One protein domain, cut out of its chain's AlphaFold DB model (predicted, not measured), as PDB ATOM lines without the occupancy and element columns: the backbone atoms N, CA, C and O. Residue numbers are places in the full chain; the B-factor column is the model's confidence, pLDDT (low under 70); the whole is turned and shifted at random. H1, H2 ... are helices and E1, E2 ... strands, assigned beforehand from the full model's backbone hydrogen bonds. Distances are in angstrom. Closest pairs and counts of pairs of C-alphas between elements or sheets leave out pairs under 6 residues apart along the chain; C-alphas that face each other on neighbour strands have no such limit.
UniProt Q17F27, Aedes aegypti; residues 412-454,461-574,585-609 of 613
ATOM      1  N   GLN A 412      26.909  35.218  30.869       87.69
ATOM      2  CA  GLN A 412      25.869  34.197  30.914       87.69
ATOM      3  C   GLN A 412      25.464  33.967  32.370       87.69
ATOM      4  O   GLN A 412      26.315  33.699  33.214       87.69
ATOM      5  N   VAL A 413      24.163  34.017  32.657       90.88
ATOM      6  CA  VAL A 413      23.617  33.631  33.965       90.88
ATOM      7  C   VAL A 413      22.740  32.402  33.783       90.88
ATOM      8  O   VAL A 413      21.713  32.461  33.103       90.88
ATOM      9  N   LEU A 414      23.131  31.290  34.397       90.75
ATOM     10  CA  LEU A 414      22.309  30.091  34.479       90.75
ATOM     11  C   LEU A 414      21.702  30.000  35.882       90.75
ATOM     12  O   LEU A 414      22.411  29.759  36.856       90.75
ATOM     13  N   LYS A 415      20.383  30.194  35.974       92.94
ATOM     14  CA  LYS A 415      19.611  30.047  37.214       92.94
ATOM     15  C   LYS A 415      19.046  28.631  37.306       92.94
ATOM     16  O   LYS A 415      18.278  28.210  36.441       92.94
ATOM     17  N   ALA A 416      19.423  27.912  38.351       90.88
ATOM     18  CA  ALA A 416      18.935  26.584  38.680       90.88
ATOM     19  C   ALA A 416      17.923  26.679  39.818       90.88
ATOM     20  O   ALA A 416      18.214  27.285  40.846       90.88
ATOM     21  N   LEU A 417      16.757  26.064  39.642       90.62
ATOM     22  CA  LEU A 417      15.788  25.848  40.711       90.62
ATOM     23  C   LEU A 417      15.699  24.341  40.936       90.62
ATOM     24  O   LEU A 417      15.205  23.616  40.072       90.62
ATOM     25  N   VAL A 418      16.229  23.878  42.064       87.94
ATOM     26  CA  VAL A 418      16.221  22.469  42.461       87.94
ATOM     27  C   VAL A 418      15.118  22.278  43.488       87.94
ATOM     28  O   VAL A 418      15.116  22.927  44.531       87.94
ATOM     29  N   LEU A 419      14.146  21.428  43.173       85.25
ATOM     30  CA  LEU A 419      13.046  21.120  44.082       85.25
ATOM     31  C   LEU A 419      13.564  20.277  45.253       85.25
ATOM     32  O   LEU A 419      14.425  19.423  45.059       85.25
ATOM     33  N   GLY A 420      13.046  20.534  46.453       80.50
ATOM     34  CA  GLY A 420      13.361  19.720  47.622       80.50
ATOM     35  C   GLY A 420      12.743  18.327  47.513       80.50
ATOM     36  O   GLY A 420      11.615  18.180  47.041       80.50
ATOM     37  N   GLU A 421      13.481  17.310  47.951       78.75
ATOM     38  CA  GLU A 421      12.963  15.952  48.117       78.75
ATOM     39  C   GLU A 421      12.404  15.787  49.539       78.75
ATOM     40  O   GLU A 421      13.157  15.678  50.512       78.75
ATOM     41  N   GLU A 422      11.072  15.756  49.669       76.12
ATOM     42  CA  GLU A 422      10.395  15.630  50.971       76.12
ATOM     43  C   GLU A 422      10.825  14.360  51.725       76.12
ATOM     44  O   GLU A 422      11.036  14.407  52.937       76.12
ATOM     45  N   GLU A 423      11.061  13.253  51.008       76.19
ATOM     46  CA  GLU A 423      11.537  11.976  51.573       76.19
ATOM     47  C   GLU A 423      12.931  12.076  52.216       76.19
ATOM     48  O   GLU A 423      13.295  11.251  53.055       76.19
ATOM     49  N   ARG A 424      13.703  13.112  51.870       69.62
ATOM     50  CA  ARG A 424      15.040  13.393  52.420       69.62
ATOM     51  C   ARG A 424      15.038  14.586  53.373       69.62
ATOM     52  O   ARG A 424      16.096  15.113  53.712       69.62
ATOM     53  N   GLY A 425      13.854  15.014  53.814       67.69
ATOM     54  CA  GLY A 425      13.679  16.109  54.766       67.69
ATOM     55  C   GLY A 425      13.844  17.506  54.162       67.69
ATOM     56  O   GLY A 425      14.042  18.463  54.910       67.69
ATOM     57  N   GLN A 426      13.769  17.652  52.834       72.31
ATOM     58  CA  GLN A 426      13.808  18.952  52.159       72.31
ATOM     59  C   GLN A 426      12.399  19.371  51.718       72.31
ATOM     60  O   GLN A 426      11.894  18.907  50.704       72.31
ATOM     61  N   SER A 427      11.769  20.291  52.453       65.75
ATOM     62  CA  SER A 427      10.437  20.822  52.109       65.75
ATOM     63  C   SER A 427      10.474  22.103  51.263       65.75
ATOM     64  O   SER A 427       9.429  22.622  50.878       65.75
ATOM     65  N   GLN A 428      11.660  22.666  51.015       77.25
ATOM     66  CA  GLN A 428      11.850  23.910  50.265       77.25
ATOM     67  C   GLN A 428      12.727  23.669  49.035       77.25
ATOM     68  O   GLN A 428      13.628  22.833  49.056       77.25
ATOM     69  N   TYR A 429      12.457  24.417  47.965       85.81
ATOM     70  CA  TYR A 429      13.318  24.444  46.788       85.81
ATOM     71  C   TYR A 429      14.568  25.286  47.060       85.81
ATOM     72  O   TYR A 429      14.546  26.227  47.852       85.81
ATOM     73  N   GLN A 430      15.656  24.957  46.376       88.38
ATOM     74  CA  GLN A 430      16.914  25.690  46.416       88.38
ATOM     75  C   GLN A 430      17.133  26.399  45.083       88.38
ATOM     76  O   GLN A 430      16.902  25.825  44.016       88.38
ATOM     77  N   VAL A 431      17.592  27.648  45.139       91.88
ATOM     78  CA  VAL A 431      17.927  28.436  43.951       91.88
ATOM     79  C   VAL A 431      19.425  28.682  43.923       91.88
ATOM     80  O   VAL A 431      20.008  29.122  44.909       91.88
ATOM     81  N   MET A 432      20.044  28.416  42.779       94.19
ATOM     82  CA  MET A 432      21.458  28.681  42.535       94.19
ATOM     83  C   MET A 432      21.616  29.473  41.248       94.19
ATOM     84  O   MET A 432      20.865  29.283  40.291       94.19
ATOM     85  N   CYS A 433      22.625  30.329  41.204       96.25
ATOM     86  CA  CYS A 433      23.009  31.038  39.996       96.25
ATOM     87  C   CYS A 433      24.461  30.745  39.642       96.25
ATOM     88  O   CYS A 433      25.350  30.914  40.470       96.25
ATOM     89  N   PHE A 434      24.715  30.383  38.392       95.88
ATOM     90  CA  PHE A 434      26.058  30.232  37.845       95.88
ATOM     91  C   PHE A 434      26.307  31.352  36.841       95.88
ATOM     92  O   PHE A 434      25.641  31.422  35.806       95.88
ATOM     93  N   VAL A 435      27.236  32.246  37.172       94.75
ATOM     94  CA  VAL A 435      27.623  33.389  36.343       94.75
ATOM     95  C   VAL A 435      28.923  33.040  35.629       94.75
ATOM     96  O   VAL A 435      29.965  32.877  36.264       94.75
ATOM     97  N   THR A 436      28.859  32.905  34.308       93.00
ATOM     98  CA  THR A 436      29.993  32.487  33.476       93.00
ATOM     99  C   THR A 436      30.183  33.393  32.274       93.00
ATOM    100  O   THR A 436      29.262  34.098  31.858       93.00
ATOM    101  N   LYS A 437      31.375  33.371  31.675       89.31
ATOM    102  CA  LYS A 437      31.615  34.097  30.424       89.31
ATOM    103  C   LYS A 437      30.765  33.512  29.297       89.31
ATOM    104  O   LYS A 437      30.802  32.307  29.040       89.31
ATOM    105  N   PHE A 438      30.046  34.374  28.587       85.56
ATOM    106  CA  PHE A 438      29.261  33.980  27.427       85.56
ATOM    107  C   PHE A 438      30.171  33.592  26.255       85.56
ATOM    108  O   PHE A 438      31.000  34.379  25.793       85.56
ATOM    109  N   GLN A 439      30.016  32.369  25.749       79.00
ATOM    110  CA  GLN A 439      30.788  31.882  24.607       79.00
ATOM    111  C   GLN A 439      30.090  32.238  23.293       79.00
ATOM    112  O   GLN A 439      28.892  32.023  23.122       79.00
ATOM    113  N   LYS A 440      30.854  32.697  22.293       69.19
ATOM    114  CA  LYS A 440      30.309  33.069  20.968       69.19
ATOM    115  C   LYS A 440      29.516  31.935  20.298       69.19
ATOM    116  O   LYS A 440      28.572  32.204  19.561       69.19
ATOM    117  N   GLY A 441      29.892  30.679  20.548       68.88
ATOM    118  CA  GLY A 441      29.215  29.489  20.014       68.88
ATOM    119  C   GLY A 441      27.871  29.149  20.674       68.88
ATOM    120  O   GLY A 441      27.133  28.308  20.146       68.88
ATOM    121  N   ASP A 442      27.544  29.802  21.790       71.06
ATOM    122  CA  ASP A 442      26.280  29.640  22.517       71.06
ATOM    123  C   ASP A 442      25.232  30.692  22.118       71.06
ATOM    124  O   ASP A 442      24.077  30.619  22.540       71.06
ATOM    125  N   PHE A 443      25.593  31.626  21.232       72.81
ATOM    126  CA  PHE A 443      24.672  32.623  20.704       72.81
ATOM    127  C   PHE A 443      23.560  32.008  19.855       72.81
ATOM    128  O   PHE A 443      23.790  31.446  18.781       72.81
ATOM    129  N   ILE A 444      22.323  32.193  20.314       70.75
ATOM    130  CA  ILE A 444      21.124  31.856  19.556       70.75
ATOM    131  C   ILE A 444      20.711  33.084  18.750       70.75
ATOM    132  O   ILE A 444      20.393  34.137  19.299       70.75
ATOM    133  N   THR A 445      20.675  32.953  17.425       64.62
ATOM    134  CA  THR A 445      20.279  34.070  16.566       64.62
ATOM    135  C   THR A 445      18.816  34.456  16.794       64.62
ATOM    136  O   THR A 445      17.938  33.599  16.923       64.62
ATOM    137  N   ALA A 446      18.523  35.760  16.769       65.25
ATOM    138  CA  ALA A 446      17.156  36.269  16.912       65.25
ATOM    139  C   ALA A 446      16.188  35.677  15.868       65.25
ATOM    140  O   ALA A 446      15.022  35.436  16.165       65.25
ATOM    141  N   ASP A 447      16.680  35.369  14.663       63.03
ATOM    142  CA  ASP A 447      15.908  34.698  13.608       63.03
ATOM    143  C   ASP A 447      15.537  33.246  13.976       63.03
ATOM    144  O   ASP A 447      14.433  32.788  13.680       63.03
ATOM    145  N   ALA A 448      16.413  32.515  14.678       67.56
ATOM    146  CA  ALA A 448      16.071  31.197  15.212       67.56
ATOM    147  C   ALA A 448      15.024  31.301  16.337       67.56
ATOM    148  O   ALA A 448      14.068  30.521  16.352       67.56
ATOM    149  N   MET A 449      15.143  32.303  17.217       67.50
ATOM    150  CA  MET A 449      14.185  32.550  18.305       67.50
ATOM    151  C   MET A 449      12.802  32.977  17.799       67.50
ATOM    152  O   MET A 449      11.795  32.434  18.240       67.50
ATOM    153  N   ALA A 450      12.721  33.884  16.822       65.81
ATOM    154  CA  ALA A 450      11.452  34.373  16.267       65.81
ATOM    155  C   ALA A 450      10.628  33.281  15.554       65.81
ATOM    156  O   ALA A 450       9.419  33.423  15.344       65.81
ATOM    157  N   LYS A 451      11.276  32.179  15.160       66.69
ATOM    158  CA  LYS A 451      10.643  31.011  14.529       66.69
ATOM    159  C   LYS A 451      10.122  29.995  15.547       66.69
ATOM    160  O   LYS A 451       9.430  29.058  15.143       66.69
ATOM    161  N   LEU A 452      10.404  30.167  16.841       66.44
ATOM    162  CA  LEU A 452       9.800  29.354  17.887       66.44
ATOM    163  C   LEU A 452       8.297  29.641  17.947       66.44
ATOM    164  O   LEU A 452       7.848  30.659  18.462       66.44
ATOM    165  N   ARG A 453       7.501  28.714  17.419       65.00
ATOM    166  CA  ARG A 453       6.055  28.663  17.645       65.00
ATOM    167  C   ARG A 453       5.731  27.318  18.276       65.00
ATOM    168  O   ARG A 453       5.991  26.267  17.685       65.00
ATOM    169  N   GLN A 454       5.186  27.321  19.488       57.81
ATOM    170  CA  GLN A 454       4.649  26.106  20.096       57.81
ATOM    171  C   GLN A 454       3.297  25.801  19.450       57.81
ATOM    172  O   GLN A 454       2.258  26.251  19.911       57.81
ATOM    173  N   ARG A 461      10.215  16.761  22.387       75.81
ATOM    174  CA  ARG A 461      11.110  17.037  21.257       75.81
ATOM    175  C   ARG A 461      12.493  16.483  21.537       75.81
ATOM    176  O   ARG A 461      13.078  16.779  22.573       75.81
ATOM    177  N   THR A 462      13.028  15.743  20.579       82.69
ATOM    178  CA  THR A 462      14.424  15.317  20.568       82.69
ATOM    179  C   THR A 462      15.291  16.349  19.841       82.69
ATOM    180  O   THR A 462      14.859  16.903  18.824       82.69
ATOM    181  N   PRO A 463      16.487  16.665  20.368       86.19
ATOM    182  CA  PRO A 463      17.440  17.544  19.699       86.19
ATOM    183  C   PRO A 463      17.981  16.870  18.429       86.19
ATOM    184  O   PRO A 463      18.108  15.649  18.368       86.19
ATOM    185  N   GLU A 464      18.319  17.663  17.412       86.94
ATOM    186  CA  GLU A 464      18.970  17.156  16.193       86.94
ATOM    187  C   GLU A 464      20.473  16.918  16.394       86.94
ATOM    188  O   GLU A 464      21.063  16.095  15.699       86.94
ATOM    189  N   GLU A 465      21.095  17.644  17.323       87.81
ATOM    190  CA  GLU A 465      22.520  17.551  17.648       87.81
ATOM    191  C   GLU A 465      22.723  17.575  19.167       87.81
ATOM    192  O   GLU A 465      22.144  18.404  19.870       87.81
ATOM    193  N   ASP A 466      23.571  16.688  19.682       88.69
ATOM    194  CA  ASP A 466      24.037  16.749  21.066       88.69
ATOM    195  C   ASP A 466      25.416  17.422  21.086       88.69
ATOM    196  O   ASP A 466      26.377  16.895  20.524       88.69
ATOM    197  N   LYS A 467      25.509  18.613  21.691       85.69
ATOM    198  CA  LYS A 467      26.772  19.350  21.860       85.69
ATOM    199  C   LYS A 467      27.637  18.778  22.988       85.69
ATOM    200  O   LYS A 467      28.740  19.271  23.210       85.69
ATOM    201  N   GLY A 468      27.162  17.757  23.697       89.44
ATOM    202  CA  GLY A 468      27.891  17.116  24.776       89.44
ATOM    203  C   GLY A 468      27.874  17.929  26.068       89.44
ATOM    204  O   GLY A 468      26.916  18.648  26.377       89.44
ATOM    205  N   LYS A 469      28.940  17.750  26.850       90.56
ATOM    206  CA  LYS A 469      29.030  18.169  28.245       90.56
ATOM    207  C   LYS A 469      30.222  19.094  28.470       90.56
ATOM    208  O   LYS A 469      31.341  18.757  28.090       90.56
ATOM    209  N   GLU A 470      29.978  20.230  29.114       90.44
ATOM    210  CA  GLU A 470      31.010  21.192  29.508       90.44
ATOM    211  C   GLU A 470      31.125  21.276  31.028       90.44
ATOM    212  O   GLU A 470      30.122  21.348  31.737       90.44
ATOM    213  N   ASN A 471      32.362  21.284  31.523       93.44
ATOM    214  CA  ASN A 471      32.652  21.276  32.952       93.44
ATOM    215  C   ASN A 471      33.056  22.672  33.425       93.44
ATOM    216  O   ASN A 471      33.935  23.317  32.848       93.44
ATOM    217  N   TYR A 472      32.456  23.106  34.524       93.12
ATOM    218  CA  TYR A 472      32.708  24.392  35.147       93.12
ATOM    219  C   TYR A 472      33.081  24.186  36.607       93.12
ATOM    220  O   TYR A 472      32.278  23.718  37.407       93.12
ATOM    221  N   THR A 473      34.292  24.595  36.965       94.06
ATOM    222  CA  THR A 473      34.734  24.650  38.357       94.06
ATOM    223  C   THR A 473      34.593  26.080  38.853       94.06
ATOM    224  O   THR A 473      35.294  26.978  38.382       94.06
ATOM    225  N   MET A 474      33.658  26.294  39.772       94.38
ATOM    226  CA  MET A 474      33.463  27.579  40.435       94.38
ATOM    227  C   MET A 474      34.559  27.798  41.473       94.38
ATOM    228  O   MET A 474      35.091  26.841  42.035       94.38
ATOM    229  N   THR A 475      34.913  29.058  41.715       93.19
ATOM    230  CA  THR A 475      36.011  29.430  42.633       93.19
ATOM    231  C   THR A 475      35.636  30.534  43.619       93.19
ATOM    232  O   THR A 475      36.344  30.728  44.611       93.19
ATOM    233  N   GLY A 476      34.497  31.203  43.425       93.50
ATOM    234  CA  GLY A 476      33.999  32.203  44.361       93.50
ATOM    235  C   GLY A 476      32.488  32.401  44.310       93.50
ATOM    236  O   GLY A 476      31.804  31.953  43.386       93.50
ATOM    237  N   TRP A 477      31.978  33.092  45.325       95.62
ATOM    238  CA  TRP A 477      30.602  33.573  45.403       95.62
ATOM    239  C   TRP A 477      30.509  35.011  44.918       95.62
ATOM    240  O   TRP A 477      31.319  35.846  45.314       95.62
ATOM    241  N   VAL A 478      29.494  35.323  44.124       95.31
ATOM    242  CA  VAL A 478      29.204  36.702  43.726       95.31
ATOM    243  C   VAL A 478      28.427  37.387  44.844       95.31
ATOM    244  O   VAL A 478      27.383  36.902  45.271       95.31
ATOM    245  N   VAL A 479      28.912  38.542  45.292       94.44
ATOM    246  CA  VAL A 479      28.185  39.403  46.227       94.44
ATOM    247  C   VAL A 479      27.196  40.241  45.421       94.44
ATOM    248  O   VAL A 479      27.610  41.171  44.731       94.44
ATOM    249  N   LEU A 480      25.901  39.911  45.489       91.12
ATOM    250  CA  LEU A 480      24.868  40.486  44.611       91.12
ATOM    251  C   LEU A 480      24.828  42.020  44.619       91.12
ATOM    252  O   LEU A 480      24.747  42.623  43.548       91.12
ATOM    253  N   ASP A 481      24.970  42.649  45.787       88.25
ATOM    254  CA  ASP A 481      24.963  44.116  45.931       88.25
ATOM    255  C   ASP A 481      26.137  44.792  45.213       88.25
ATOM    256  O   ASP A 481      26.067  45.956  44.829       88.25
ATOM    257  N   ARG A 482      27.221  44.045  44.984       89.31
ATOM    258  CA  ARG A 482      28.433  44.510  44.304       89.31
ATOM    259  C   ARG A 482      28.601  43.890  42.920       89.31
ATOM    260  O   ARG A 482      29.645  44.077  42.315       89.31
ATOM    261  N   ALA A 483      27.599  43.186  42.387       89.44
ATOM    262  CA  ALA A 483      27.709  42.443  41.126       89.44
ATOM    263  C   ALA A 483      27.648  43.322  39.861       89.44
ATOM    264  O   ALA A 483      27.936  42.838  38.766       89.44
ATOM    265  N   SER A 484      27.295  44.608  39.993       86.31
ATOM    266  CA  SER A 484      27.136  45.535  38.861       86.31
ATOM    267  C   SER A 484      28.349  45.635  37.922       86.31
ATOM    268  O   SER A 484      28.111  45.761  36.721       86.31
ATOM    269  N   PRO A 485      29.613  45.577  38.392       85.62
ATOM    270  CA  PRO A 485      30.778  45.592  37.510       85.62
ATOM    271  C   PRO A 485      30.902  44.353  36.618       85.62
ATOM    272  O   PRO A 485      31.511  44.444  35.559       85.62
ATOM    273  N   ILE A 486      30.341  43.208  37.033       87.25
ATOM    274  CA  ILE A 486      30.255  42.010  36.188       87.25
ATOM    275  C   ILE A 486      29.067  42.171  35.235       87.25
ATOM    276  O   ILE A 486      29.225  42.139  34.021       87.25
ATOM    277  N   SER A 487      27.867  42.355  35.787       86.38
ATOM    278  CA  SER A 487      26.667  42.727  35.039       86.38
ATOM    279  C   SER A 487      25.594  43.211  36.005       86.38
ATOM    280  O   SER A 487      25.252  42.537  36.981       86.38
ATOM    281  N   ARG A 488      24.972  44.351  35.688       83.56
ATOM    282  CA  ARG A 488      23.828  44.887  36.446       83.56
ATOM    283  C   ARG A 488      22.632  43.928  36.515       83.56
ATOM    284  O   ARG A 488      21.747  44.114  37.342       83.56
ATOM    285  N   HIS A 489      22.570  42.939  35.622       84.81
ATOM    286  CA  HIS A 489      21.466  41.987  35.537       84.81
ATOM    287  C   HIS A 489      21.596  40.827  36.531       84.81
ATOM    288  O   HIS A 489      20.600  40.160  36.798       84.81
ATOM    289  N   ILE A 490      22.775  40.613  37.124       90.44
ATOM    290  CA  ILE A 490      22.993  39.523  38.084       90.44
ATOM    291  C   ILE A 490      22.125  39.715  39.328       90.44
ATOM    292  O   ILE A 490      21.400  38.797  39.701       90.44
ATOM    293  N   SER A 491      22.137  40.911  39.925       89.69
ATOM    294  CA  SER A 491      21.356  41.214  41.132       89.69
ATOM    295  C   SER A 491      19.849  40.919  40.968       89.69
ATOM    296  O   SER A 491      19.322  40.119  41.743       89.69
ATOM    297  N   PRO A 492      19.142  41.430  39.934       88.56
ATOM    298  CA  PRO A 492      17.723  41.119  39.754       88.56
ATOM    299  C   PRO A 492      17.439  39.671  39.317       88.56
ATOM    300  O   PRO A 492      16.383  39.147  39.662       88.56
ATOM    301  N   LEU A 493      18.328  39.004  38.565       88.12
ATOM    302  CA  LEU A 493      18.108  37.612  38.132       88.12
ATOM    303  C   LEU A 493      18.323  36.599  39.268       88.12
ATOM    304  O   LEU A 493      17.625  35.580  39.331       88.12
ATOM    305  N   CYS A 494      19.273  36.887  40.156       93.31
ATOM    306  CA  CYS A 494      19.755  35.988  41.203       93.31
ATOM    307  C   CYS A 494      19.352  36.415  42.616       93.31
ATOM    308  O   CYS A 494      19.916  35.911  43.581       93.31
ATOM    309  N   SER A 495      18.355  37.290  42.755       92.44
ATOM    310  CA  SER A 495      17.864  37.806  44.043       92.44
ATOM    311  C   SER A 495      17.431  36.717  45.038       92.44
ATOM    312  O   SER A 495      17.556  36.903  46.243       92.44
ATOM    313  N   GLU A 496      16.971  35.566  44.543       91.19
ATOM    314  CA  GLU A 496      16.604  34.388  45.349       91.19
ATOM    315  C   GLU A 496      17.809  33.517  45.765       91.19
ATOM    316  O   GLU A 496      17.649  32.578  46.539       91.19
ATOM    317  N   ALA A 497      19.014  33.809  45.262       91.94
ATOM    318  CA  ALA A 497      20.245  33.054  45.506       91.94
ATOM    319  C   ALA A 497      21.395  33.928  46.066       91.94
ATOM    320  O   ALA A 497      22.513  33.865  45.541       91.94
ATOM    321  N   PRO A 498      21.185  34.731  47.133       89.38
ATOM    322  CA  PRO A 498      22.200  35.661  47.645       89.38
ATOM    323  C   PRO A 498      23.483  34.965  48.112       89.38
ATOM    324  O   PRO A 498      24.579  35.451  47.860       89.38
ATOM    325  N   GLU A 499      23.353  33.784  48.719       89.56
ATOM    326  CA  GLU A 499      24.482  32.981  49.210       89.56
ATOM    327  C   GLU A 499      24.859  31.831  48.254       89.56
ATOM    328  O   GLU A 499      25.772  31.058  48.541       89.56
ATOM    329  N   ALA A 500      24.164  31.713  47.117       93.00
ATOM    330  CA  ALA A 500      24.274  30.605  46.162       93.00
ATOM    331  C   ALA A 500      24.447  31.095  44.711       93.00
ATOM    332  O   ALA A 500      24.026  30.441  43.754       93.00
ATOM    333  N   THR A 501      25.062  32.269  44.546       96.56
ATOM    334  CA  THR A 501      25.484  32.800  43.245       96.56
ATOM    335  C   THR A 501      26.987  32.612  43.095       96.56
ATOM    336  O   THR A 501      27.759  33.085  43.925       96.56
ATOM    337  N   TYR A 502      27.411  31.934  42.036       96.69
ATOM    338  CA  TYR A 502      28.780  31.471  41.842       96.69
ATOM    339  C   TYR A 502      29.416  32.084  40.598       96.69
ATOM    340  O   TYR A 502      28.751  32.272  39.579       96.69
ATOM    341  N   ALA A 503      30.720  32.339  40.679       95.38
ATOM    342  CA  ALA A 503      31.557  32.756  39.561       95.38
ATOM    343  C   ALA A 503      32.910  32.029  39.599       95.38
ATOM    344  O   ALA A 503      33.229  31.282  40.538       95.38
ATOM    345  N   ARG A 504      33.714  32.243  38.554       93.81
ATOM    346  CA  ARG A 504      35.043  31.641  38.421       93.81
ATOM    347  C   ARG A 504      36.117  32.648  38.024       93.81
ATOM    348  O   ARG A 504      35.898  33.476  37.144       93.81
ATOM    349  N   ASP A 505      37.309  32.499  38.597       91.56
ATOM    350  CA  ASP A 505      38.460  33.382  38.365       91.56
ATOM    351  C   ASP A 505      38.867  33.479  36.892       91.56
ATOM    352  O   ASP A 505      39.308  34.526  36.425       91.56
ATOM    353  N   VAL A 506      38.710  32.387  36.136       91.88
ATOM    354  CA  VAL A 506      38.997  32.376  34.693       91.88
ATOM    355  C   VAL A 506      38.078  33.344  33.945       91.88
ATOM    356  O   VAL A 506      38.526  34.005  33.012       91.88
ATOM    357  N   ASP A 507      36.824  33.465  34.375       92.25
ATOM    358  CA  ASP A 507      35.850  34.342  33.727       92.25
ATOM    359  C   ASP A 507      36.047  35.790  34.193       92.25
ATOM    360  O   ASP A 507      36.012  36.691  33.361       92.25
ATOM    361  N   LEU A 508      36.404  36.013  35.468       90.88
ATOM    362  CA  LEU A 508      36.821  37.333  35.967       90.88
ATOM    363  C   LEU A 508      38.013  37.890  35.182       90.88
ATOM    364  O   LEU A 508      37.980  39.038  34.741       90.88
ATOM    365  N   LYS A 509      39.044  37.070  34.944       90.62
ATOM    366  CA  LYS A 509      40.198  37.452  34.112       90.62
ATOM    367  C   LYS A 509      39.777  37.769  32.681       90.62
ATOM    368  O   LYS A 509      40.191  38.784  32.133       90.62
ATOM    369  N   ALA A 510      38.917  36.940  32.101       87.56
ATOM    370  CA  ALA A 510      38.453  37.127  30.735       87.56
ATOM    371  C   ALA A 510      37.522  38.344  30.562       87.56
ATOM    372  O   ALA A 510      37.451  38.878  29.457       87.56
ATOM    373  N   TRP A 511      36.819  38.786  31.612       88.31
ATOM    374  CA  TRP A 511      36.080  40.056  31.631       88.31
ATOM    375  C   TRP A 511      36.984  41.259  31.916       88.31
ATOM    376  O   TRP A 511      36.695  42.358  31.453       88.31
ATOM    377  N   ALA A 512      38.089  41.081  32.647       86.50
ATOM    378  CA  ALA A 512      39.070  42.141  32.889       86.50
ATOM    379  C   ALA A 512      39.866  42.524  31.627       86.50
ATOM    380  O   ALA A 512      40.370  43.638  31.535       86.50
ATOM    381  N   GLU A 513      39.967  41.621  30.647       81.38
ATOM    382  CA  GLU A 513      40.567  41.909  29.335       81.38
ATOM    383  C   GLU A 513      39.699  42.842  28.466       81.38
ATOM    384  O   GLU A 513      40.174  43.350  27.445       81.38
ATOM    385  N   LEU A 514      38.441  43.091  28.854       72.25
ATOM    386  CA  LEU A 514      37.536  43.960  28.108       72.25
ATOM    387  C   LEU A 514      37.861  45.451  28.300       72.25
ATOM    388  O   LEU A 514      38.209  45.878  29.406       72.25
ATOM    389  N   PRO A 515      37.709  46.283  27.248       59.12
ATOM    390  CA  PRO A 515      37.964  47.717  27.342       59.12
ATOM    391  C   PRO A 515      37.090  48.379  28.416       59.12
ATOM    392  O   PRO A 515      35.869  48.281  28.371       59.12
ATOM    393  N   GLY A 516      37.715  49.091  29.358       63.84
ATOM    394  CA  GLY A 516      37.007  49.802  30.432       63.84
ATOM    395  C   GLY A 516      36.713  48.967  31.685       63.84
ATOM    396  O   GLY A 516      36.141  49.503  32.631       63.84
ATOM    397  N   SER A 517      37.133  47.699  31.722       70.62
ATOM    398  CA  SER A 517      37.050  46.834  32.903       70.62
ATOM    399  C   SER A 517      38.376  46.799  33.677       70.62
ATOM    400  O   SER A 517      39.449  46.993  33.105       70.62
ATOM    401  N   SER A 518      38.313  46.565  34.990       79.44
ATOM    402  CA  SER A 518      39.488  46.381  35.852       79.44
ATOM    403  C   SER A 518      39.308  45.147  36.720       79.44
ATOM    404  O   SER A 518      38.278  45.000  37.383       79.44
ATOM    405  N   ILE A 519      40.343  44.306  36.783       87.00
ATOM    406  CA  ILE A 519      40.334  43.094  37.607       87.00
ATOM    407  C   ILE A 519      40.050  43.411  39.081       87.00
ATOM    408  O   ILE A 519      39.252  42.721  39.700       87.00
ATOM    409  N   SER A 520      40.589  44.516  39.609       85.62
ATOM    410  CA  SER A 520      40.381  44.916  41.008       85.62
ATOM    411  C   SER A 520      38.919  45.231  41.330       85.62
ATOM    412  O   SER A 520      38.447  44.962  42.435       85.62
ATOM    413  N   ILE A 521      38.181  45.783  40.363       85.31
ATOM    414  CA  ILE A 521      36.761  46.104  40.525       85.31
ATOM    415  C   ILE A 521      35.942  44.810  40.468       85.31
ATOM    416  O   ILE A 521      35.057  44.611  41.298       85.31
ATOM    417  N   LEU A 522      36.264  43.903  39.543       88.56
ATOM    418  CA  LEU A 522      35.591  42.607  39.421       88.56
ATOM    419  C   LEU A 522      35.832  41.710  40.645       88.56
ATOM    420  O   LEU A 522      34.899  41.084  41.140       88.56
ATOM    421  N   GLU A 523      37.052  41.691  41.182       90.12
ATOM    422  CA  GLU A 523      37.392  40.960  42.408       90.12
ATOM    423  C   GLU A 523      36.633  41.503  43.624       90.12
ATOM    424  O   GLU A 523      36.215  40.729  44.479       90.12
ATOM    425  N   SER A 524      36.355  42.809  43.682       89.19
ATOM    426  CA  SER A 524      35.538  43.382  44.763       89.19
ATOM    427  C   SER A 524      34.095  42.845  44.790       89.19
ATOM    428  O   SER A 524      33.445  42.868  45.841       89.19
ATOM    429  N   ALA A 525      33.608  42.325  43.657       91.19
ATOM    430  CA  ALA A 525      32.283  41.735  43.502       91.19
ATOM    431  C   ALA A 525      32.229  40.243  43.876       91.19
ATOM    432  O   ALA A 525      31.136  39.677  43.945       91.19
ATOM    433  N   VAL A 526      33.373  39.594  44.119       93.38
ATOM    434  CA  VAL A 526      33.461  38.143  44.338       93.38
ATOM    435  C   VAL A 526      34.196  37.824  45.638       93.38
ATOM    436  O   VAL A 526      35.223  38.402  45.972       93.38
ATOM    437  N   LYS A 527      33.676  36.858  46.394       92.44
ATOM    438  CA  LYS A 527      34.328  36.287  47.572       92.44
ATOM    439  C   LYS A 527      34.865  34.901  47.230       92.44
ATOM    440  O   LYS A 527      34.082  34.002  46.938       92.44
ATOM    441  N   ALA A 528      36.180  34.715  47.295       89.56
ATOM    442  CA  ALA A 528      36.809  33.421  47.038       89.56
ATOM    443  C   ALA A 528      36.362  32.338  48.039       89.56
ATOM    444  O   ALA A 528      36.056  32.626  49.204       89.56
ATOM    445  N   PHE A 529      36.354  31.082  47.592       89.00
ATOM    446  CA  PHE A 529      36.070  29.941  48.462       89.00
ATOM    447  C   PHE A 529      37.184  29.725  49.513       89.00
ATOM    448  O   PHE A 529      38.359  29.969  49.225       89.00
ATOM    449  N   PRO A 530      36.869  29.200  50.717       81.56
ATOM    450  CA  PRO A 530      37.848  28.972  51.789       81.56
ATOM    451  C   PRO A 530      38.994  28.017  51.423       81.56
ATOM    452  O   PRO A 530      40.089  28.114  51.974       81.56
ATOM    453  N   SER A 531      38.779  27.094  50.483       63.41
ATOM    454  CA  SER A 531      39.818  26.153  50.041       63.41
ATOM    455  C   SER A 531      40.917  26.797  49.203       63.41
ATOM    456  O   SER A 531      42.056  26.336  49.227       63.41
ATOM    457  N   VAL A 532      40.599  27.884  48.494       55.22
ATOM    458  CA  VAL A 532      41.561  28.637  47.674       55.22
ATOM    459  C   VAL A 532      42.602  29.340  48.557       55.22
ATOM    460  O   VAL A 532      43.724  29.576  48.123       55.22
ATOM    461  N   THR A 533      42.269  29.623  49.820       51.31
ATOM    462  CA  THR A 533      43.132  30.337  50.779       51.31
ATOM    463  C   THR A 533      43.891  29.426  51.750       51.31
ATOM    464  O   THR A 533      44.899  29.855  52.304       51.31
ATOM    465  N   THR A 534      43.450  28.178  51.957       55.25
ATOM    466  CA  THR A 534      43.968  27.278  53.015       55.25
ATOM    467  C   THR A 534      44.733  26.049  52.504       55.25
ATOM    468  O   THR A 534      45.256  25.277  53.304       55.25
ATOM    469  N   GLY A 535      44.851  25.859  51.183       55.91
ATOM    470  CA  GLY A 535      45.737  24.855  50.573       55.91
ATOM    471  C   GLY A 535      45.235  23.405  50.589       55.91
ATOM    472  O   GLY A 535      45.909  22.536  50.041       55.91
ATOM    473  N   SER A 536      44.050  23.128  51.148       61.97
ATOM    474  CA  SER A 536      43.385  21.820  51.042       61.97
ATOM    475  C   SER A 536      41.905  21.989  50.657       61.97
ATOM    476  O   SER A 536      41.143  22.612  51.399       61.97
ATOM    477  N   PRO A 537      41.467  21.507  49.478       65.81
ATOM    478  CA  PRO A 537      40.058  21.538  49.112       65.81
ATOM    479  C   PRO A 537      39.257  20.527  49.942       65.81
ATOM    480  O   PRO A 537      39.754  19.428  50.189       65.81
ATOM    481  N   PRO A 538      38.025  20.868  50.370       75.06
ATOM    482  CA  PRO A 538      37.157  19.904  51.028       75.06
ATOM    483  C   PRO A 538      36.837  18.747  50.072       75.06
ATOM    484  O   PRO A 538      36.821  18.919  48.850       75.06
ATOM    485  N   SER A 539      36.595  17.564  50.636       85.81
ATOM    486  CA  SER A 539      36.188  16.372  49.889       85.81
ATOM    487  C   SER A 539      34.832  16.568  49.199       85.81
ATOM    488  O   SER A 539      34.095  17.525  49.472       85.81
ATOM    489  N   ARG A 540      34.491  15.663  48.276       89.44
ATOM    490  CA  ARG A 540      33.195  15.700  47.581       89.44
ATOM    491  C   ARG A 540      32.046  15.462  48.552       89.44
ATOM    492  O   ARG A 540      32.212  14.746  49.537       89.44
ATOM    493  N   CYS A 541      30.876  16.031  48.273       88.75
ATOM    494  CA  CYS A 541      29.709  15.859  49.143       88.75
ATOM    495  C   CYS A 541      29.284  14.386  49.291       88.75
ATOM    496  O   CYS A 541      28.843  13.989  50.375       88.75
ATOM    497  N   SER A 542      29.527  13.558  48.272       87.50
ATOM    498  CA  SER A 542      29.343  12.103  48.311       87.50
ATOM    499  C   SER A 542      30.226  11.392  49.347       87.50
ATOM    500  O   SER A 542      29.793  10.446  50.003       87.50
ATOM    501  N   GLU A 543      31.443  11.887  49.573       87.88
ATOM    502  CA  GLU A 543      32.443  11.284  50.467       87.88
ATOM    503  C   GLU A 543      32.315  11.765  51.923       87.88
ATOM    504  O   GLU A 543      32.885  11.174  52.841       87.88
ATOM    505  N   VAL A 544      31.562  12.842  52.162       87.12
ATOM    506  CA  VAL A 544      31.392  13.443  53.490       87.12
ATOM    507  C   VAL A 544      30.195  12.827  54.208       87.12
ATOM    508  O   VAL A 544      29.063  12.938  53.748       87.12
ATOM    509  N   SER A 545      30.398  12.211  55.375       83.62
ATOM    510  CA  SER A 545      29.288  11.637  56.159       83.62
ATOM    511  C   SER A 545      28.531  12.674  57.003       83.62
ATOM    512  O   SER A 545      27.354  12.488  57.299       83.62
ATOM    513  N   ALA A 546      29.187  13.770  57.396       85.88
ATOM    514  CA  ALA A 546      28.594  14.800  58.248       85.88
ATOM    515  C   ALA A 546      27.731  15.785  57.438       85.88
ATOM    516  O   ALA A 546      28.234  16.502  56.578       85.88
ATOM    517  N   ILE A 547      26.434  15.866  57.756       84.56
ATOM    518  CA  ILE A 547      25.442  16.704  57.047       84.56
ATOM    519  C   ILE A 547      25.788  18.205  57.095       84.56
ATOM    520  O   ILE A 547      25.532  18.939  56.144       84.56
ATOM    521  N   TRP A 548      26.413  18.647  58.184       88.06
ATOM    522  CA  TRP A 548      26.757  20.049  58.440       88.06
ATOM    523  C   TRP A 548      28.199  20.407  58.062       88.06
ATOM    524  O   TRP A 548      28.665  21.498  58.376       88.06
ATOM    525  N   ALA A 549      28.939  19.486  57.440       87.38
ATOM    526  CA  ALA A 549      30.306  19.748  57.010       87.38
ATOM    527  C   ALA A 549      30.339  20.372  55.601       87.38
ATOM    528  O   ALA A 549      29.491  20.038  54.766       87.38
ATOM    529  N   PRO A 550      31.320  21.248  55.319       89.94
ATOM    530  CA  PRO A 550      31.516  21.810  53.990       89.94
ATOM    531  C   PRO A 550      32.054  20.760  53.018       89.94
ATOM    532  O   PRO A 550      32.859  19.904  53.389       89.94
ATOM    533  N   CYS A 551      31.643  20.851  51.756       91.50
ATOM    534  CA  CYS A 551      32.041  19.912  50.709       91.50
ATOM    535  C   CYS A 551      31.999  20.556  49.317       91.50
ATOM    536  O   CYS A 551      31.446  21.645  49.130       91.50
ATOM    537  N   ILE A 552      32.616  19.897  48.331       92.00
ATOM    538  CA  ILE A 552      32.453  20.257  46.917       92.00
ATOM    539  C   ILE A 552      31.271  19.482  46.349       92.00
ATOM    540  O   ILE A 552      31.293  18.253  46.319       92.00
ATOM    541  N   CYS A 553      30.272  20.231  45.899       92.69
ATOM    542  CA  CYS A 553      29.059  19.746  45.274       92.69
ATOM    543  C   CYS A 553      29.203  19.704  43.755       92.69
ATOM    544  O   CYS A 553      29.810  20.600  43.154       92.69
ATOM    545  N   THR A 554      28.574  18.714  43.134       93.50
ATOM    546  CA  THR A 554      28.473  18.575  41.686       93.50
ATOM    547  C   THR A 554      27.013  18.636  41.241       93.50
ATOM    548  O   THR A 554      26.165  17.918  41.757       93.50
ATOM    549  N   LEU A 555      26.701  19.488  40.261       92.56
ATOM    550  CA  LEU A 555      25.367  19.581  39.663       92.56
ATOM    551  C   LEU A 555      25.463  19.520  38.143       92.56
ATOM    552  O   LEU A 555      26.127  20.350  37.521       92.56
ATOM    553  N   GLU A 556      24.775  18.556  37.537       92.44
ATOM    554  CA  GLU A 556      24.599  18.501  36.089       92.44
ATOM    555  C   GLU A 556      23.285  19.170  35.680       92.44
ATOM    556  O   GLU A 556      22.213  18.857  36.192       92.44
ATOM    557  N   MET A 557      23.368  20.081  34.715       90.00
ATOM    558  CA  MET A 557      22.226  20.783  34.148       90.00
ATOM    559  C   MET A 557      22.218  20.657  32.633       90.00
ATOM    560  O   MET A 557      23.067  21.215  31.935       90.00
ATOM    561  N   CYS A 558      21.218  19.954  32.112       88.94
ATOM    562  CA  CYS A 558      21.044  19.754  30.683       88.94
ATOM    563  C   CYS A 558      19.906  20.609  30.135       88.94
ATOM    564  O   CYS A 558      18.749  20.457  30.523       88.94
ATOM    565  N   ILE A 559      20.212  21.433  29.135       87.06
ATOM    566  CA  ILE A 559      19.185  22.010  28.271       87.06
ATOM    567  C   ILE A 559      18.860  20.942  27.227       87.06
ATOM    568  O   ILE A 559      19.586  20.776  26.248       87.06
ATOM    569  N   GLY A 560      17.797  20.172  27.478       86.12
ATOM    570  CA  GLY A 560      17.434  19.005  26.664       86.12
ATOM    571  C   GLY A 560      17.020  19.335  25.228       86.12
ATOM    572  O   GLY A 560      17.148  18.492  24.343       86.12
ATOM    573  N   TRP A 561      16.548  20.559  24.985       87.38
ATOM    574  CA  TRP A 561      16.169  21.030  23.658       87.38
ATOM    575  C   TRP A 561      16.213  22.559  23.598       87.38
ATOM    576  O   TRP A 561      15.517  23.231  24.359       87.38
ATOM    577  N   TYR A 562      16.993  23.121  22.674       83.38
ATOM    578  CA  TYR A 562      16.973  24.555  22.373       83.38
ATOM    579  C   TYR A 562      17.311  24.831  20.902       83.38
ATOM    580  O   TYR A 562      18.021  24.043  20.270       83.38
ATOM    581  N   PRO A 563      16.814  25.933  20.308       83.25
ATOM    582  CA  PRO A 563      17.258  26.348  18.985       83.25
ATOM    583  C   PRO A 563      18.720  26.792  19.055       83.25
ATOM    584  O   PRO A 563      19.053  27.730  19.764       83.25
ATOM    585  N   CYS A 564      19.592  26.143  18.296       80.38
ATOM    586  CA  CYS A 564      21.017  26.480  18.232       80.38
ATOM    587  C   CYS A 564      21.437  27.008  16.855       80.38
ATOM    588  O   CYS A 564      22.585  27.395  16.661       80.38
ATOM    589  N   GLY A 565      20.523  27.022  15.881       81.88
ATOM    590  CA  GLY A 565      20.797  27.546  14.551       81.88
ATOM    591  C   GLY A 565      19.628  27.403  13.585       81.88
ATOM    592  O   GLY A 565      18.494  27.111  13.967       81.88
ATOM    593  N   LEU A 566      19.912  27.597  12.298       80.06
ATOM    594  CA  LEU A 566      18.953  27.408  11.211       80.06
ATOM    595  C   LEU A 566      19.211  26.080  10.498       80.06
ATOM    596  O   LEU A 566      20.361  25.728  10.239       80.06
ATOM    597  N   LYS A 567      18.136  25.373  10.145       81.06
ATOM    598  CA  LYS A 567      18.194  24.119   9.391       81.06
ATOM    599  C   LYS A 567      18.045  24.381   7.894       81.06
ATOM    600  O   LYS A 567      17.120  25.078   7.460       81.06
ATOM    601  N   TYR A 568      18.933  23.769   7.116       80.31
ATOM    602  CA  TYR A 568      18.961  23.824   5.658       80.31
ATOM    603  C   TYR A 568      18.739  22.420   5.093       80.31
ATOM    604  O   TYR A 568      19.442  21.483   5.463       80.31
ATOM    605  N   CYS A 569      17.755  22.275   4.211       80.31
ATOM    606  CA  CYS A 569      17.430  21.029   3.529       80.31
ATOM    607  C   CYS A 569      17.935  21.094   2.089       80.31
ATOM    608  O   CYS A 569      17.944  22.158   1.470       80.31
ATOM    609  N   LYS A 570      18.364  19.955   1.546       80.06
ATOM    610  CA  LYS A 570      18.749  19.861   0.134       80.06
ATOM    611  C   LYS A 570      17.489  19.858  -0.738       80.06
ATOM    612  O   LYS A 570      16.540  19.137  -0.433       80.06
ATOM    613  N   GLY A 571      17.479  20.664  -1.798       66.75
ATOM    614  CA  GLY A 571      16.473  20.589  -2.859       66.75
ATOM    615  C   GLY A 571      16.532  19.248  -3.597       66.75
ATOM    616  O   GLY A 571      17.552  18.556  -3.556       66.75
ATOM    617  N   LYS A 572      15.433  18.862  -4.261       59.16
ATOM    618  CA  LYS A 572      15.419  17.671  -5.126       59.16
ATOM    619  C   LYS A 572      16.451  17.843  -6.256       59.16
ATOM    620  O   LYS A 572      16.537  18.945  -6.796       59.16
ATOM    621  N   PRO A 573      17.206  16.794  -6.629       54.97
ATOM    622  CA  PRO A 573      18.021  16.844  -7.835       54.97
ATOM    623  C   PRO A 573      17.083  16.984  -9.038       54.97
ATOM    624  O   PRO A 573      16.178  16.168  -9.219       54.97
ATOM    625  N   GLU A 574      17.260  18.030  -9.838       52.38
ATOM    626  CA  GLU A 574      16.658  18.055 -11.167       52.38
ATOM    627  C   GLU A 574      17.355  16.984 -12.014       52.38
ATOM    628  O   GLU A 574      18.584  16.918 -12.048       52.38
ATOM    629  N   SER A 585      20.594  24.260  -1.484       66.44
ATOM    630  CA  SER A 585      20.091  24.096  -0.117       66.44
ATOM    631  C   SER A 585      19.073  25.192   0.194       66.44
ATOM    632  O   SER A 585      19.428  26.372   0.174       66.44
ATOM    633  N   TYR A 586      17.836  24.832   0.525       68.75
ATOM    634  CA  TYR A 586      16.816  25.783   0.962       68.75
ATOM    635  C   TYR A 586      16.621  25.710   2.476       68.75
ATOM    636  O   TYR A 586      16.801  24.674   3.119       68.75
ATOM    637  N   ARG A 587      16.259  26.839   3.084       71.19
ATOM    638  CA  ARG A 587      15.981  26.904   4.520       71.19
ATOM    639  C   ARG A 587      14.678  26.162   4.812       71.19
ATOM    640  O   ARG A 587      13.638  26.524   4.274       71.19
ATOM    641  N   CYS A 588      14.725  25.170   5.695       72.62
ATOM    642  CA  CYS A 588      13.561  24.335   6.009       72.62
ATOM    643  C   CYS A 588      13.152  24.351   7.488       72.62
ATOM    644  O   CYS A 588      12.087  23.839   7.817       72.62
ATOM    645  N   GLY A 589      13.939  24.956   8.387       78.94
ATOM    646  CA  GLY A 589      13.555  25.030   9.798       78.94
ATOM    647  C   GLY A 589      14.603  25.642  10.721       78.94
ATOM    648  O   GLY A 589      15.465  26.414  10.293       78.94
ATOM    649  N   ILE A 590      14.507  25.282  11.999       81.88
ATOM    650  CA  ILE A 590      15.503  25.558  13.039       81.88
ATOM    651  C   ILE A 590      16.334  24.295  13.280       81.88
ATOM    652  O   ILE A 590      15.788  23.195  13.244       81.88
ATOM    653  N   LYS A 591      17.639  24.459  13.504       84.62
ATOM    654  CA  LYS A 591      18.501  23.397  14.027       84.62
ATOM    655  C   LYS A 591      18.360  23.413  15.543       84.62
ATOM    656  O   LYS A 591      18.417  24.486  16.153       84.62
ATOM    657  N   THR A 592      18.141  22.248  16.135       87.25
ATOM    658  CA  THR A 592      17.901  22.121  17.577       87.25
ATOM    659  C   THR A 592      19.013  21.316  18.213       87.25
ATOM    660  O   THR A 592      19.456  20.326  17.634       87.25
ATOM    661  N   CYS A 593      19.474  21.757  19.377       88.31
ATOM    662  CA  CYS A 593      20.580  21.135  20.079       88.31
ATOM    663  C   CYS A 593      20.201  20.771  21.512       88.31
ATOM    664  O   CYS A 593      19.230  21.293  22.069       88.31
ATOM    665  N   ARG A 594      21.025  19.911  22.102       90.25
ATOM    666  CA  ARG A 594      21.142  19.684  23.541       90.25
ATOM    667  C   ARG A 594      22.554  20.029  23.995       90.25
ATOM    668  O   ARG A 594      23.498  19.845  23.233       90.25
ATOM    669  N   LYS A 595      22.689  20.555  25.211       89.94
ATOM    670  CA  LYS A 595      23.977  20.821  25.869       89.94
ATOM    671  C   LYS A 595      23.819  20.611  27.369       89.94
ATOM    672  O   LYS A 595      22.812  21.039  27.941       89.94
ATOM    673  N   CYS A 596      24.791  19.956  27.989       92.00
ATOM    674  CA  CYS A 596      24.844  19.757  29.432       92.00
ATOM    675  C   CYS A 596      26.010  20.541  30.039       92.00
ATOM    676  O   CYS A 596      27.098  20.592  29.468       92.00
ATOM    677  N   HIS A 597      25.780  21.137  31.201       92.00
ATOM    678  CA  HIS A 597      26.779  21.857  31.980       92.00
ATOM    679  C   HIS A 597      26.944  21.115  33.303       92.00
ATOM    680  O   HIS A 597      25.954  20.843  33.977       92.00
ATOM    681  N   GLN A 598      28.170  20.757  33.666       94.62
ATOM    682  CA  GLN A 598      28.486  20.180  34.967       94.62
ATOM    683  C   GLN A 598      29.203  21.216  35.808       94.62
ATOM    684  O   GLN A 598      30.327  21.608  35.499       94.62
ATOM    685  N   TYR A 599      28.549  21.642  36.874       94.69
ATOM    686  CA  TYR A 599      29.066  22.617  37.813       94.69
ATOM    687  C   TYR A 599      29.655  21.906  39.021       94.69
ATOM    688  O   TYR A 599      28.973  21.108  39.654       94.69
ATOM    689  N   SER A 600      30.901  22.224  39.358       94.00
ATOM    690  CA  SER A 600      31.523  21.888  40.637       94.00
ATOM    691  C   SER A 600      31.677  23.162  41.458       94.00
ATOM    692  O   SER A 600      32.300  24.118  40.990       94.00
ATOM    693  N   TYR A 601      31.103  23.201  42.656       93.62
ATOM    694  CA  TYR A 601      31.054  24.398  43.497       93.62
ATOM    695  C   TYR A 601      31.101  24.044  44.980       93.62
ATOM    696  O   TYR A 601      30.777  22.934  45.388       93.62
ATOM    697  N   TYR A 602      31.543  24.995  45.794       92.44
ATOM    698  CA  TYR A 602      31.619  24.826  47.237       92.44
ATOM    699  C   TYR A 602      30.242  25.051  47.869       92.44
ATOM    700  O   TYR A 602      29.608  26.077  47.613       92.44
ATOM    701  N   VAL A 603      29.834  24.152  48.766       90.94
ATOM    702  CA  VAL A 603      28.692  24.350  49.670       90.94
ATOM    703  C   VAL A 603      29.163  24.373  51.121       90.94
ATOM    704  O   VAL A 603      30.130  23.701  51.489       90.94
ATOM    705  N   ARG A 604      28.503  25.181  51.958       89.62
ATOM    706  CA  ARG A 604      28.875  25.309  53.381       89.62
ATOM    707  C   ARG A 604      28.475  24.078  54.183       89.62
ATOM    708  O   ARG A 604      29.156  23.740  55.143       89.62
ATOM    709  N   GLU A 605      27.401  23.425  53.760       88.81
ATOM    710  CA  GLU A 605      26.791  22.288  54.435       88.81
ATOM    711  C   GLU A 605      26.380  21.262  53.380       88.81
ATOM    712  O   GLU A 605      25.737  21.616  52.388       88.81
ATOM    713  N   LYS A 606      26.695  19.981  53.600       86.62
ATOM    714  CA  LYS A 606      26.248  18.879  52.734       86.62
ATOM    715  C   LYS A 606      24.726  18.866  52.529       86.62
ATOM    716  O   LYS A 606      24.266  18.467  51.464       86.62
ATOM    717  N   GLN A 607      23.935  19.355  53.488       85.75
ATOM    718  CA  GLN A 607      22.478  19.499  53.339       85.75
ATOM    719  C   GLN A 607      22.055  20.318  52.100       85.75
ATOM    720  O   GLN A 607      20.974  20.094  51.549       85.75
ATOM    721  N   GLN A 608      22.907  21.232  51.631       86.56
ATOM    722  CA  GLN A 608      22.679  22.064  50.442       86.56
ATOM    723  C   GLN A 608      23.012  21.335  49.128       86.56
ATOM    724  O   GLN A 608      22.894  21.914  48.057       86.56
ATOM    725  N   CYS A 609      23.456  20.076  49.196       88.00
ATOM    726  CA  CYS A 609      23.868  19.275  48.049       88.00
ATOM    727  C   CYS A 609      23.562  17.784  48.269       88.00
ATOM    728  O   CYS A 609      24.443  16.925  48.248       88.00
TER     729      CYS A 609
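This is residues 412 to 454, 461 to 574 and 585 to 609 of the 613 residues of a protein of Aedes aegypti (UniProt Q17F27). A long, twisted ribbon of three strands, E3, E8 and E7, makes the longest axis, and a smaller sheet of five, E1, E2, E5, E4 and E6, crosses part of it, the two only partly face to face as a sandwich. H3 and H4 pack together next to the smaller sheet; H1 and H6 are over E7. The printed part has 182 residues with six named helices and eight named strands, in the order E1 E2 H1 E3 E4 H2 E5 H3 H4 E6 H5 E7 E8 H6. Both sheets are mixed, running E1 E2 E5 E4 E6 and E3 E8 E7, and the class is mixed, helices and strands. The whole is loose, with a radius of gyration of the C-alphas of 19.7 A and spans of 70 by 49 by 29 A.

Start with E1, residues 412 to 418, and E2, residues 430 to 437, an antiparallel hairpin with N 414 and O 434 2.9 A apart. E5, residues 501 to 503, is parallel to E2, with N 502 and O 433 2.8 A apart. E4, residues 476 to 478, is antiparallel to E5, N 478 to O 501 2.8 A, and to E6, residues 526 to 528, N 477 to O 527 2.8 A. In the other sheet E8, residues 585 to 603, is parallel to E3, residues 465 to 473, N 467 to O 594 2.8 A, and antiparallel to E7, residues 551 to 570, N 553 to O 601 2.8 A; these pairs are within hydrogen-bond range. The sandwich's facing parts are 9.7 A centre to centre, their strands at 68 degrees. H2, residues 490 to 493, only grazes the sheet of five. H3, residues 505 to 512, touches H4, residues 519 to 524, at a steep tilt of 60 degrees, the closest C-alphas being those of Ala 512 and Ile 519, 5.0 A. E5, H3, H4 and E6 form a split strand-helix-strand unit, E4 between its two strands, with a right-handed crossover. On the sheet of three, H1, residues 446 to 450, is only just over E7, with 3 of its C-alphas, at a height of 9.0 A, and H6, residues 606 to 609, is over E7 at 7.8 A. H5, residues 530 to 534, is on neither sheet. Every O i to N i+4 pair is within hydrogen-bond range in H1, H3, H4 and H5; H2 and H6 are too short for one.

Find C-alpha 412 at (25.869, 34.197, 30.914), where E1 begins its 19.1 A; E2 measures 23.3 A and E3 25.1 A. From C-alpha 551 at (32.041, 19.912, 50.709) E7 runs 52.3 A. E8, 50.5 A, bends by 67 degrees at residue 588. H6 ends at C-alpha 609, (23.868, 19.275, 48.049).

The C-alphas farthest apart, those of Ala 546 and Glu 574, are 70.5 A apart. Residues 455 to 460 and 575 to 584 are not printed, with C-alpha gaps of 11.2 A and 13.1 A. The links E1 to E2, E4 to H2 and H5 to E7 are long. The mean pLDDT of the printed part is 83.5, with 30 residues under 70, among them 445 to 454 and 531 to 537.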